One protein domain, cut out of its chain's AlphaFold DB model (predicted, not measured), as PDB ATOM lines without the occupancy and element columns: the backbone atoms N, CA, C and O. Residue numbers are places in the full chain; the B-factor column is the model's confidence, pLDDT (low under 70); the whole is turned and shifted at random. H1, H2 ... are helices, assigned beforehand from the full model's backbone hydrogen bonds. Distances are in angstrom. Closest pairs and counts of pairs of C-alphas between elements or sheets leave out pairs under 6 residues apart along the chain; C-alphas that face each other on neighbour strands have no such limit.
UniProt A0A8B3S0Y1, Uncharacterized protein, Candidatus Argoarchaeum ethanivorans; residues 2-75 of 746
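Overview. This is residues 2 to 75 of the 746 residues of an uncharacterized protein of Candidatus Argoarchaeum ethanivorans (UniProt A0A8B3S0Y1). Look first at H4, the long helix at one end of a loose, extended rod; short H1 packs beside it, H3 lies toward the other end, and H2 sits between H1 and H3. Residues 67 to 75, of which 67 to 74 belong to H4, stick out. The 74 printed residues hold four named helices, H1 to H4 in order, and no named strand: all helix, extended, with a radius of gyration of the C-alphas of 18.1 A and spans of 62 by 23 by 16 A.

Along the chain. Find C-alpha 52 at (-4.992, -31.414, 4.794); from there H4, residues 52 to 74, runs 32.5 A to C-alpha 74 at (10.045, -14.005, -18.154). H1 is residues 2 to 10, 12.4 A; H2 is 12 to 22, 15.5 A; H3 is 33 to 46, 20.1 A.

Arrangement. H4 and H1 touch, closest at the C-alphas of Ile 59 and Arg 2, 5.8 A, with a shallow tilt of 27 degrees, opposite ways. H1 and H2 are close but not clearly touching, closest at the C-alphas of Ile 8 and Tyr 15, 6.1 A, and about perpendicular at 76 degrees. H2 and H3 only just touch, with 3 pairs of C-alphas within 8 A, through residues 40 to 44 of H3 alone; the closest C-alphas are those of Ile 20 and Leu 43, 6.1 A, at a steep tilt of 59 degrees, opposite ways. H3 and H4 are apart. In H1, H2, H3 and H4 every O i to N i+4 pair is within hydrogen-bond range.

Size, cuts and confidence. The C-alphas of Thr 32 and Ser 75, the two farthest apart, are 62.0 A apart. The printed part has no cut and no long link. Look for low confidence at residues 45 to 50, under 70.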
ATOM      1  N   ARG A   2       6.662 -25.937  -2.854       78.75
ATOM      2  CA  ARG A   2       5.359 -26.473  -3.299       78.75
ATOM      3  C   ARG A   2       5.369 -27.999  -3.438       78.75
ATOM      4  O   ARG A   2       4.638 -28.670  -2.725       78.75
ATOM      5  N   ASP A   3       6.284 -28.539  -4.242       77.94
ATOM      6  CA  ASP A   3       6.320 -29.979  -4.562       77.94
ATOM      7  C   ASP A   3       6.545 -30.862  -3.327       77.94
ATOM      8  O   ASP A   3       6.006 -31.958  -3.221       77.94
ATOM      9  N   LYS A   4       7.295 -30.358  -2.337       77.69
ATOM     10  CA  LYS A   4       7.492 -31.046  -1.055       77.69
ATOM     11  C   LYS A   4       6.186 -31.129  -0.259       77.69
ATOM     12  O   LYS A   4       5.902 -32.172   0.308       77.69
ATOM     13  N   ARG A   5       5.391 -30.052  -0.227       78.88
ATOM     14  CA  ARG A   5       4.074 -30.031   0.436       78.88
ATOM     15  C   ARG A   5       3.035 -30.854  -0.327       78.88
ATOM     16  O   ARG A   5       2.198 -31.483   0.301       78.88
ATOM     17  N   GLN A   6       3.126 -30.902  -1.652       78.81
ATOM     18  CA  GLN A   6       2.246 -31.714  -2.491       78.81
ATOM     19  C   GLN A   6       2.458 -33.215  -2.257       78.81
ATOM     20  O   GLN A   6       1.488 -33.924  -2.026       78.81
ATOM     21  N   LYS A   7       3.715 -33.662  -2.144       79.38
ATOM     22  CA  LYS A   7       4.040 -35.035  -1.716       79.38
ATOM     23  C   LYS A   7       3.512 -35.377  -0.317       79.38
ATOM     24  O   LYS A   7       3.076 -36.496  -0.092       79.38
ATOM     25  N   ILE A   8       3.529 -34.418   0.615       79.75
ATOM     26  CA  ILE A   8       2.960 -34.604   1.966       79.75
ATOM     27  C   ILE A   8       1.427 -34.716   1.910       79.75
ATOM     28  O   ILE A   8       0.841 -35.435   2.709       79.75
ATOM     29  N   LEU A   9       0.774 -34.016   0.976       79.50
ATOM     30  CA  LEU A   9      -0.677 -34.078   0.786       79.50
ATOM     31  C   LEU A   9      -1.132 -35.385   0.113       79.50
ATOM     32  O   LEU A   9      -2.243 -35.837   0.379       79.50
ATOM     33  N   GLU A  10      -0.305 -35.958  -0.765       81.25
ATOM     34  CA  GLU A  10      -0.581 -37.215  -1.474       81.25
ATOM     35  C   GLU A  10      -0.617 -38.426  -0.529       81.25
ATOM     36  O   GLU A  10      -1.469 -39.293  -0.708       81.25
ATOM     37  N   ASP A  11       0.247 -38.454   0.493       79.56
ATOM     38  CA  ASP A  11       0.254 -39.496   1.529       79.56
ATOM     39  C   ASP A  11       0.647 -38.934   2.918       79.56
ATOM     40  O   ASP A  11       1.810 -39.005   3.345       79.56
ATOM     41  N   PRO A  12      -0.319 -38.338   3.646       74.88
ATOM     42  CA  PRO A  12      -0.072 -37.755   4.964       74.88
ATOM     43  C   PRO A  12       0.317 -38.794   6.024       74.88
ATOM     44  O   PRO A  12       1.048 -38.467   6.962       74.88
ATOM     45  N   GLU A  13      -0.161 -40.038   5.890       72.31
ATOM     46  CA  GLU A  13       0.123 -41.121   6.837       72.31
ATOM     47  C   GLU A  13       1.552 -41.639   6.680       72.31
ATOM     48  O   GLU A  13       2.269 -41.734   7.679       72.31
ATOM     49  N   ALA A  14       2.015 -41.881   5.449       77.44
ATOM     50  CA  ALA A  14       3.400 -42.278   5.208       77.44
ATOM     51  C   ALA A  14       4.388 -41.199   5.667       77.44
ATOM     52  O   ALA A  14       5.396 -41.510   6.306       77.44
ATOM     53  N   TYR A  15       4.080 -39.917   5.431       75.94
ATOM     54  CA  TYR A  15       4.904 -38.817   5.934       75.94
ATOM     55  C   TYR A  15       4.955 -38.790   7.469       75.94
ATOM     56  O   TYR A  15       6.025 -38.592   8.054       75.94
ATOM     57  N   ARG A  16       3.820 -39.026   8.142       73.25
ATOM     58  CA  ARG A  16       3.758 -39.108   9.609       73.25
ATOM     59  C   ARG A  16       4.604 -40.268  10.137       73.25
ATOM     60  O   ARG A  16       5.386 -40.064  11.064       73.25
ATOM     61  N   GLN A  17       4.515 -41.443   9.515       75.31
ATOM     62  CA  GLN A  17       5.327 -42.610   9.876       75.31
ATOM     63  C   GLN A  17       6.828 -42.369   9.663       75.31
ATOM     64  O   GLN A  17       7.636 -42.755  10.507       75.31
ATOM     65  N   GLU A  18       7.216 -41.674   8.591       78.62
ATOM     66  CA  GLU A  18       8.615 -41.315   8.324       78.62
ATOM     67  C   GLU A  18       9.176 -40.348   9.385       78.62
ATOM     68  O   GLU A  18      10.321 -40.487   9.821       78.62
ATOM     69  N   GLN A  19       8.375 -39.375   9.841       76.31
ATOM     70  CA  GLN A  19       8.772 -38.459  10.918       76.31
ATOM     71  C   GLN A  19       8.906 -39.168  12.268       76.31
ATOM     72  O   GLN A  19       9.840 -38.872  13.014       76.31
ATOM     73  N   ILE A  20       8.008 -40.115  12.564       77.94
ATOM     74  CA  ILE A  20       8.105 -40.962  13.758       77.94
ATOM     75  C   ILE A  20       9.384 -41.799  13.684       77.94
ATOM     76  O   ILE A  20      10.149 -41.807  14.641       77.94
ATOM     77  N   ALA A  21       9.676 -42.427  12.540       77.25
ATOM     78  CA  ALA A  21      10.888 -43.224  12.347       77.25
ATOM     79  C   ALA A  21      12.184 -42.416  12.540       77.25
ATOM     80  O   ALA A  21      13.114 -42.908  13.170       77.25
ATOM     81  N   LYS A  22      12.232 -41.165  12.064       77.62
ATOM     82  CA  LYS A  22      13.389 -40.261  12.220       77.62
ATOM     83  C   LYS A  22      13.636 -39.772  13.648       77.62
ATOM     84  O   LYS A  22      14.725 -39.283  13.925       77.62
ATOM     85  N   ARG A  23      12.630 -39.833  14.522       76.38
ATOM     86  CA  ARG A  23      12.709 -39.373  15.919       76.38
ATOM     87  C   ARG A  23      12.847 -40.518  16.920       76.38
ATOM     88  O   ARG A  23      12.832 -40.264  18.122       76.38
ATOM     89  N   ARG A  24      12.966 -41.761  16.442       80.75
ATOM     90  CA  ARG A  24      13.244 -42.913  17.303       80.75
ATOM     91  C   ARG A  24      14.643 -42.761  17.918       80.75
ATOM     92  O   ARG A  24      15.560 -42.385  17.190       80.75
ATOM     93  N   PRO A  25      14.809 -43.037  19.220       76.00
ATOM     94  CA  PRO A  25      16.123 -43.119  19.854       76.00
ATOM     95  C   PRO A  25      17.031 -44.159  19.177       76.00
ATOM     96  O   PRO A  25      16.538 -45.159  18.655       76.00
ATOM     97  N   ASP A  26      18.351 -43.956  19.212       77.62
ATOM     98  CA  ASP A  26      19.318 -44.871  18.580       77.62
ATOM     99  C   ASP A  26      19.290 -46.289  19.194       77.62
ATOM    100  O   ASP A  26      19.570 -47.267  18.506       77.62
ATOM    101  N   ASP A  27      18.885 -46.409  20.461       76.62
ATOM    102  CA  ASP A  27      18.733 -47.664  21.208       76.62
ATOM    103  C   ASP A  27      17.330 -48.291  21.077       76.62
ATOM    104  O   ASP A  27      17.021 -49.273  21.747       76.62
ATOM    105  N   PHE A  28      16.457 -47.749  20.218       79.88
ATOM    106  CA  PHE A  28      15.057 -48.173  20.098       79.88
ATOM    107  C   PHE A  28      14.894 -49.686  19.866       79.88
ATOM    108  O   PHE A  28      14.013 -50.311  20.454       79.88
ATOM    109  N   TYR A  29      15.754 -50.286  19.039       76.69
ATOM    110  CA  TYR A  29      15.691 -51.712  18.697       76.69
ATOM    111  C   TYR A  29      16.239 -52.644  19.788       76.69
ATOM    112  O   TYR A  29      15.958 -53.841  19.737       76.69
ATOM    113  N   ASP A  30      16.954 -52.103  20.777       80.31
ATOM    114  CA  ASP A  30      17.519 -52.853  21.906       80.31
ATOM    115  C   ASP A  30      16.574 -52.886  23.124       80.31
ATOM    116  O   ASP A  30      16.845 -53.573  24.111       80.31
ATOM    117  N   ARG A  31      15.451 -52.154  23.061       80.00
ATOM    118  CA  ARG A  31      14.433 -52.065  24.123       80.00
ATOM    119  C   ARG A  31      13.385 -53.175  24.042       80.00
ATOM    120  O   ARG A  31      13.191 -53.800  23.000       80.00
ATOM    121  N   THR A  32      12.683 -53.413  25.149       83.25
ATOM    122  CA  THR A  32      11.597 -54.403  25.200       83.25
ATOM    123  C   THR A  32      10.403 -53.980  24.336       83.25
ATOM    124  O   THR A  32      10.197 -52.798  24.062       83.25
ATOM    125  N   ASN A  33       9.580 -54.944  23.911       76.12
ATOM    126  CA  ASN A  33       8.413 -54.662  23.063       76.12
ATOM    127  C   ASN A  33       7.414 -53.685  23.715       76.12
ATOM    128  O   ASN A  33       6.781 -52.909  23.004       76.12
ATOM    129  N   GLU A  34       7.276 -53.720  25.044       77.94
ATOM    130  CA  GLU A  34       6.407 -52.801  25.794       77.94
ATOM    131  C   GLU A  34       6.966 -51.368  25.759       77.94
ATOM    132  O   GLU A  34       6.251 -50.437  25.397       77.94
ATOM    133  N   GLU A  35       8.272 -51.194  25.991       74.19
ATOM    134  CA  GLU A  35       8.945 -49.888  25.912       74.19
ATOM    135  C   GLU A  35       8.942 -49.312  24.486       74.19
ATOM    136  O   GLU A  35       8.778 -48.108  24.293       74.19
ATOM    137  N   GLN A  36       9.093 -50.154  23.459       78.06
ATOM    138  CA  GLN A  36       8.990 -49.722  22.060       78.06
ATOM    139  C   GLN A  36       7.591 -49.191  21.725       78.06
ATOM    140  O   GLN A  36       7.468 -48.197  21.003       78.06
ATOM    141  N   GLN A  37       6.541 -49.838  22.239       77.62
ATOM    142  CA  GLN A  37       5.158 -49.397  22.048       77.62
ATOM    143  C   GLN A  37       4.869 -48.084  22.781       77.62
ATOM    144  O   GLN A  37       4.226 -47.212  22.197       77.62
ATOM    145  N   GLU A  38       5.387 -47.900  23.998       79.31
ATOM    146  CA  GLU A  38       5.272 -46.633  24.732       79.31
ATOM    147  C   GLU A  38       5.961 -45.478  23.991       79.31
ATOM    148  O   GLU A  38       5.357 -44.424  23.800       79.31
ATOM    149  N   ILE A  39       7.178 -45.694  23.478       78.12
ATOM    150  CA  ILE A  39       7.920 -44.683  22.708       78.12
ATOM    151  C   ILE A  39       7.189 -44.320  21.411       78.12
ATOM    152  O   ILE A  39       7.127 -43.147  21.043       78.12
ATOM    153  N   ILE A  40       6.623 -45.301  20.697       77.56
ATOM    154  CA  ILE A  40       5.828 -45.024  19.490       77.56
ATOM    155  C   ILE A  40       4.581 -44.209  19.847       77.56
ATOM    156  O   ILE A  40       4.317 -43.216  19.174       77.56
ATOM    157  N   ALA A  41       3.850 -44.579  20.901       77.75
ATOM    158  CA  ALA A  41       2.642 -43.872  21.324       77.75
ATOM    159  C   ALA A  41       2.934 -42.423  21.761       77.75
ATOM    160  O   ALA A  41       2.192 -41.500  21.416       77.75
ATOM    161  N   GLU A  42       4.048 -42.199  22.462       77.44
ATOM    162  CA  GLU A  42       4.504 -40.861  22.843       77.44
ATOM    163  C   GLU A  42       4.896 -40.031  21.607       77.44
ATOM    164  O   GLU A  42       4.450 -38.891  21.444       77.44
ATOM    165  N   LEU A  43       5.646 -40.617  20.665       76.50
ATOM    166  CA  LEU A  43       6.012 -39.963  19.405       76.50
ATOM    167  C   LEU A  43       4.789 -39.667  18.521       76.50
ATOM    168  O   LEU A  43       4.745 -38.613  17.886       76.50
ATOM    169  N   GLU A  44       3.779 -40.537  18.494       73.12
ATOM    170  CA  GLU A  44       2.515 -40.307  17.783       73.12
ATOM    171  C   GLU A  44       1.729 -39.118  18.350       73.12
ATOM    172  O   GLU A  44       1.101 -38.389  17.575       73.12
ATOM    173  N   GLY A  45       1.803 -38.896  19.668       65.81
ATOM    174  CA  GLY A  45       1.227 -37.734  20.350       65.81
ATOM    175  C   GLY A  45       1.999 -36.428  20.118       65.81
ATOM    176  O   GLY A  45       1.398 -35.355  20.091       65.81
ATOM    177  N   VAL A  46       3.317 -36.504  19.901       63.34
ATOM    178  CA  VAL A  46       4.197 -35.341  19.666       63.34
ATOM    179  C   VAL A  46       4.256 -34.933  18.187       63.34
ATOM    180  O   VAL A  46       4.452 -33.757  17.862       63.34
ATOM    181  N   VAL A  47       4.110 -35.880  17.257       67.50
ATOM    182  CA  VAL A  47       4.090 -35.595  15.816       67.50
ATOM    183  C   VAL A  47       2.711 -35.055  15.431       67.50
ATOM    184  O   VAL A  47       1.760 -35.810  15.237       67.50
ATOM    185  N   ALA A  48       2.630 -33.725  15.315       59.94
ATOM    186  CA  ALA A  48       1.425 -32.998  14.925       59.94
ATOM    187  C   ALA A  48       0.782 -33.589  13.657       59.94
ATOM    188  O   ALA A  48       1.462 -33.804  12.648       59.94
ATOM    189  N   SER A  49      -0.532 -33.827  13.701       64.50
ATOM    190  CA  SER A  49      -1.300 -34.193  12.514       64.50
ATOM    191  C   SER A  49      -1.291 -33.025  11.527       64.50
ATOM    192  O   SER A  49      -1.575 -31.879  11.874       64.50
ATOM    193  N   VAL A  50      -0.916 -33.308  10.281       65.75
ATOM    194  CA  VAL A  50      -0.929 -32.305   9.216       65.75
ATOM    195  C   VAL A  50      -2.379 -32.108   8.789       65.75
ATOM    196  O   VAL A  50      -2.984 -33.046   8.278       65.75
ATOM    197  N   ASP A  51      -2.939 -30.914   9.000       74.75
ATOM    198  CA  ASP A  51      -4.276 -30.572   8.505       74.75
ATOM    199  C   ASP A  51      -4.262 -30.501   6.962       74.75
ATOM    200  O   ASP A  51      -3.624 -29.605   6.392       74.75
ATOM    201  N   PRO A  52      -4.958 -31.414   6.253       71.62
ATOM    202  CA  PRO A  52      -4.992 -31.414   4.794       71.62
ATOM    203  C   PRO A  52      -5.654 -30.159   4.209       71.62
ATOM    204  O   PRO A  52      -5.369 -29.801   3.065       71.62
ATOM    205  N   GLY A  53      -6.538 -29.496   4.969       76.38
ATOM    206  CA  GLY A  53      -7.186 -28.245   4.577       76.38
ATOM    207  C   GLY A  53      -6.185 -27.093   4.508       76.38
ATOM    208  O   GLY A  53      -5.982 -26.521   3.434       76.38
ATOM    209  N   ALA A  54      -5.491 -26.828   5.618       77.38
ATOM    210  CA  ALA A  54      -4.419 -25.835   5.677       77.38
ATOM    211  C   ALA A  54      -3.294 -26.116   4.663       77.38
ATOM    212  O   ALA A  54      -2.802 -25.199   4.009       77.38
ATOM    213  N   LEU A  55      -2.916 -27.386   4.464       79.19
ATOM    214  CA  LEU A  55      -1.863 -27.751   3.512       79.19
ATOM    215  C   LEU A  55      -2.264 -27.478   2.051       79.19
ATOM    216  O   LEU A  55      -1.434 -27.024   1.261       79.19
ATOM    217  N   LYS A  56      -3.529 -27.721   1.680       80.88
ATOM    218  CA  LYS A  56      -4.060 -27.360   0.353       80.88
ATOM    219  C   LYS A  56      -4.060 -25.851   0.140       80.88
ATOM    220  O   LYS A  56      -3.681 -25.398  -0.939       80.88
ATOM    221  N   GLU A  57      -4.449 -25.084   1.153       82.69
ATOM    222  CA  GLU A  57      -4.434 -23.622   1.095       82.69
ATOM    223  C   GLU A  57      -3.004 -23.079   0.929       82.69
ATOM    224  O   GLU A  57      -2.753 -22.266   0.035       82.69
ATOM    225  N   ASP A  58      -2.044 -23.619   1.684       81.12
ATOM    226  CA  ASP A  58      -0.610 -23.344   1.542       81.12
ATOM    227  C   ASP A  58      -0.102 -23.653   0.125       81.12
ATOM    228  O   ASP A  58       0.608 -22.848  -0.482       81.12
ATOM    229  N   ILE A  59      -0.453 -24.820  -0.428       84.69
ATOM    230  CA  ILE A  59      -0.057 -25.216  -1.789       84.69
ATOM    231  C   ILE A  59      -0.652 -24.253  -2.819       84.69
ATOM    232  O   ILE A  59       0.061 -23.837  -3.735       84.69
ATOM    233  N   MET A  60      -1.915 -23.847  -2.669       84.88
ATOM    234  CA  MET A  60      -2.544 -22.862  -3.554       84.88
ATOM    235  C   MET A  60      -1.846 -21.500  -3.478       84.88
ATOM    236  O   MET A  60      -1.589 -20.892  -4.519       84.88
ATOM    237  N   GLN A  61      -1.503 -21.025  -2.278       85.38
ATOM    238  CA  GLN A  61      -0.755 -19.776  -2.114       85.38
ATOM    239  C   GLN A  61       0.640 -19.868  -2.740       85.38
ATOM    240  O   GLN A  61       1.027 -18.983  -3.502       85.38
ATOM    241  N   LEU A  62       1.374 -20.954  -2.485       85.44
ATOM    242  CA  LEU A  62       2.704 -21.176  -3.055       85.44
ATOM    243  C   LEU A  62       2.673 -21.291  -4.579       85.44
ATOM    244  O   LEU A  62       3.589 -20.804  -5.230       85.44
ATOM    245  N   THR A  63       1.631 -21.904  -5.140       87.12
ATOM    246  CA  THR A  63       1.459 -22.017  -6.595       87.12
ATOM    247  C   THR A  63       1.219 -20.642  -7.208       87.12
ATOM    248  O   THR A  63       1.959 -20.246  -8.097       87.12
ATOM    249  N   ARG A  64       0.302 -19.840  -6.645       87.88
ATOM    250  CA  ARG A  64       0.079 -18.454  -7.099       87.88
ATOM    251  C   ARG A  64       1.339 -17.590  -7.018       87.88
ATOM    252  O   ARG A  64       1.545 -16.731  -7.872       87.88
ATOM    253  N   LEU A  65       2.149 -17.766  -5.972       86.69
ATOM    254  CA  LEU A  65       3.415 -17.046  -5.820       86.69
ATOM    255  C   LEU A  65       4.462 -17.515  -6.836       86.69
ATOM    256  O   LEU A  65       5.166 -16.674  -7.383       86.69
ATOM    257  N   ALA A  66       4.538 -18.820  -7.107       84.75
ATOM    258  CA  ALA A  66       5.435 -19.381  -8.113       84.75
ATOM    259  C   ALA A  66       5.069 -18.899  -9.523       84.75
ATOM    260  O   ALA A  66       5.938 -18.393 -10.220       84.75
ATOM    261  N   ASP A  67       3.788 -18.951  -9.900       86.12
ATOM    262  CA  ASP A  67       3.324 -18.489 -11.213       86.12
ATOM    263  C   ASP A  67       3.624 -16.995 -11.408       86.12
ATOM    264  O   ASP A  67       4.109 -16.573 -12.454       86.12
ATOM    265  N   ARG A  68       3.407 -16.179 -10.365       83.94
ATOM    266  CA  ARG A  68       3.793 -14.760 -10.381       83.94
ATOM    267  C   ARG A  68       5.298 -14.562 -10.527       83.94
ATOM    268  O   ARG A  68       5.699 -13.638 -11.225       83.94
ATOM    269  N   ALA A  69       6.112 -15.378  -9.860       79.75
ATOM    270  CA  ALA A  69       7.564 -15.296  -9.963       79.75
ATOM    271  C   ALA A  69       8.044 -15.655 -11.376       79.75
ATOM    272  O   ALA A  69       8.855 -14.916 -11.918       79.75
ATOM    273  N   MET A  70       7.484 -16.701 -11.995       81.00
ATOM    274  CA  MET A  70       7.829 -17.114 -13.362       81.00
ATOM    275  C   MET A  70       7.454 -16.044 -14.393       81.00
ATOM    276  O   MET A  70       8.276 -15.681 -15.224       81.00
ATOM    277  N   VAL A  71       6.257 -15.452 -14.293       82.56
ATOM    278  CA  VAL A  71       5.852 -14.341 -15.179       82.56
ATOM    279  C   VAL A  71       6.768 -13.120 -15.017       82.56
ATOM    280  O   VAL A  71       7.051 -12.417 -15.985       82.56
ATOM    281  N   LEU A  72       7.234 -12.840 -13.795       76.50
ATOM    282  CA  LEU A  72       8.177 -11.747 -13.544       76.50
ATOM    283  C   LEU A  72       9.577 -12.058 -14.087       76.50
ATOM    284  O   LEU A  72      10.201 -11.167 -14.658       76.50
ATOM    285  N   GLU A  73      10.045 -13.297 -13.950       72.00
ATOM    286  CA  GLU A  73      11.312 -13.777 -14.512       72.00
ATOM    287  C   GLU A  73      11.312 -13.670 -16.045       72.00
ATOM    288  O   GLU A  73      12.221 -13.073 -16.617       72.00
ATOM    289  N   GLU A  74      10.235 -14.117 -16.700       73.25
ATOM    290  CA  GLU A  74      10.045 -14.005 -18.154       73.25
ATOM    291  C   GLU A  74       9.980 -12.553 -18.648       73.25
ATOM    292  O   GLU A  74      10.326 -12.267 -19.794       73.25
ATOM    293  N   SER A  75       9.534 -11.619 -17.801       70.88
ATOM    294  CA  SER A  75       9.440 -10.208 -18.179       70.88
ATOM    295  C   SER A  75      10.798  -9.498 -18.265       70.88
ATOM    296  O   SER A  75      10.860  -8.421 -18.851       70.88
TER     297      SER A  75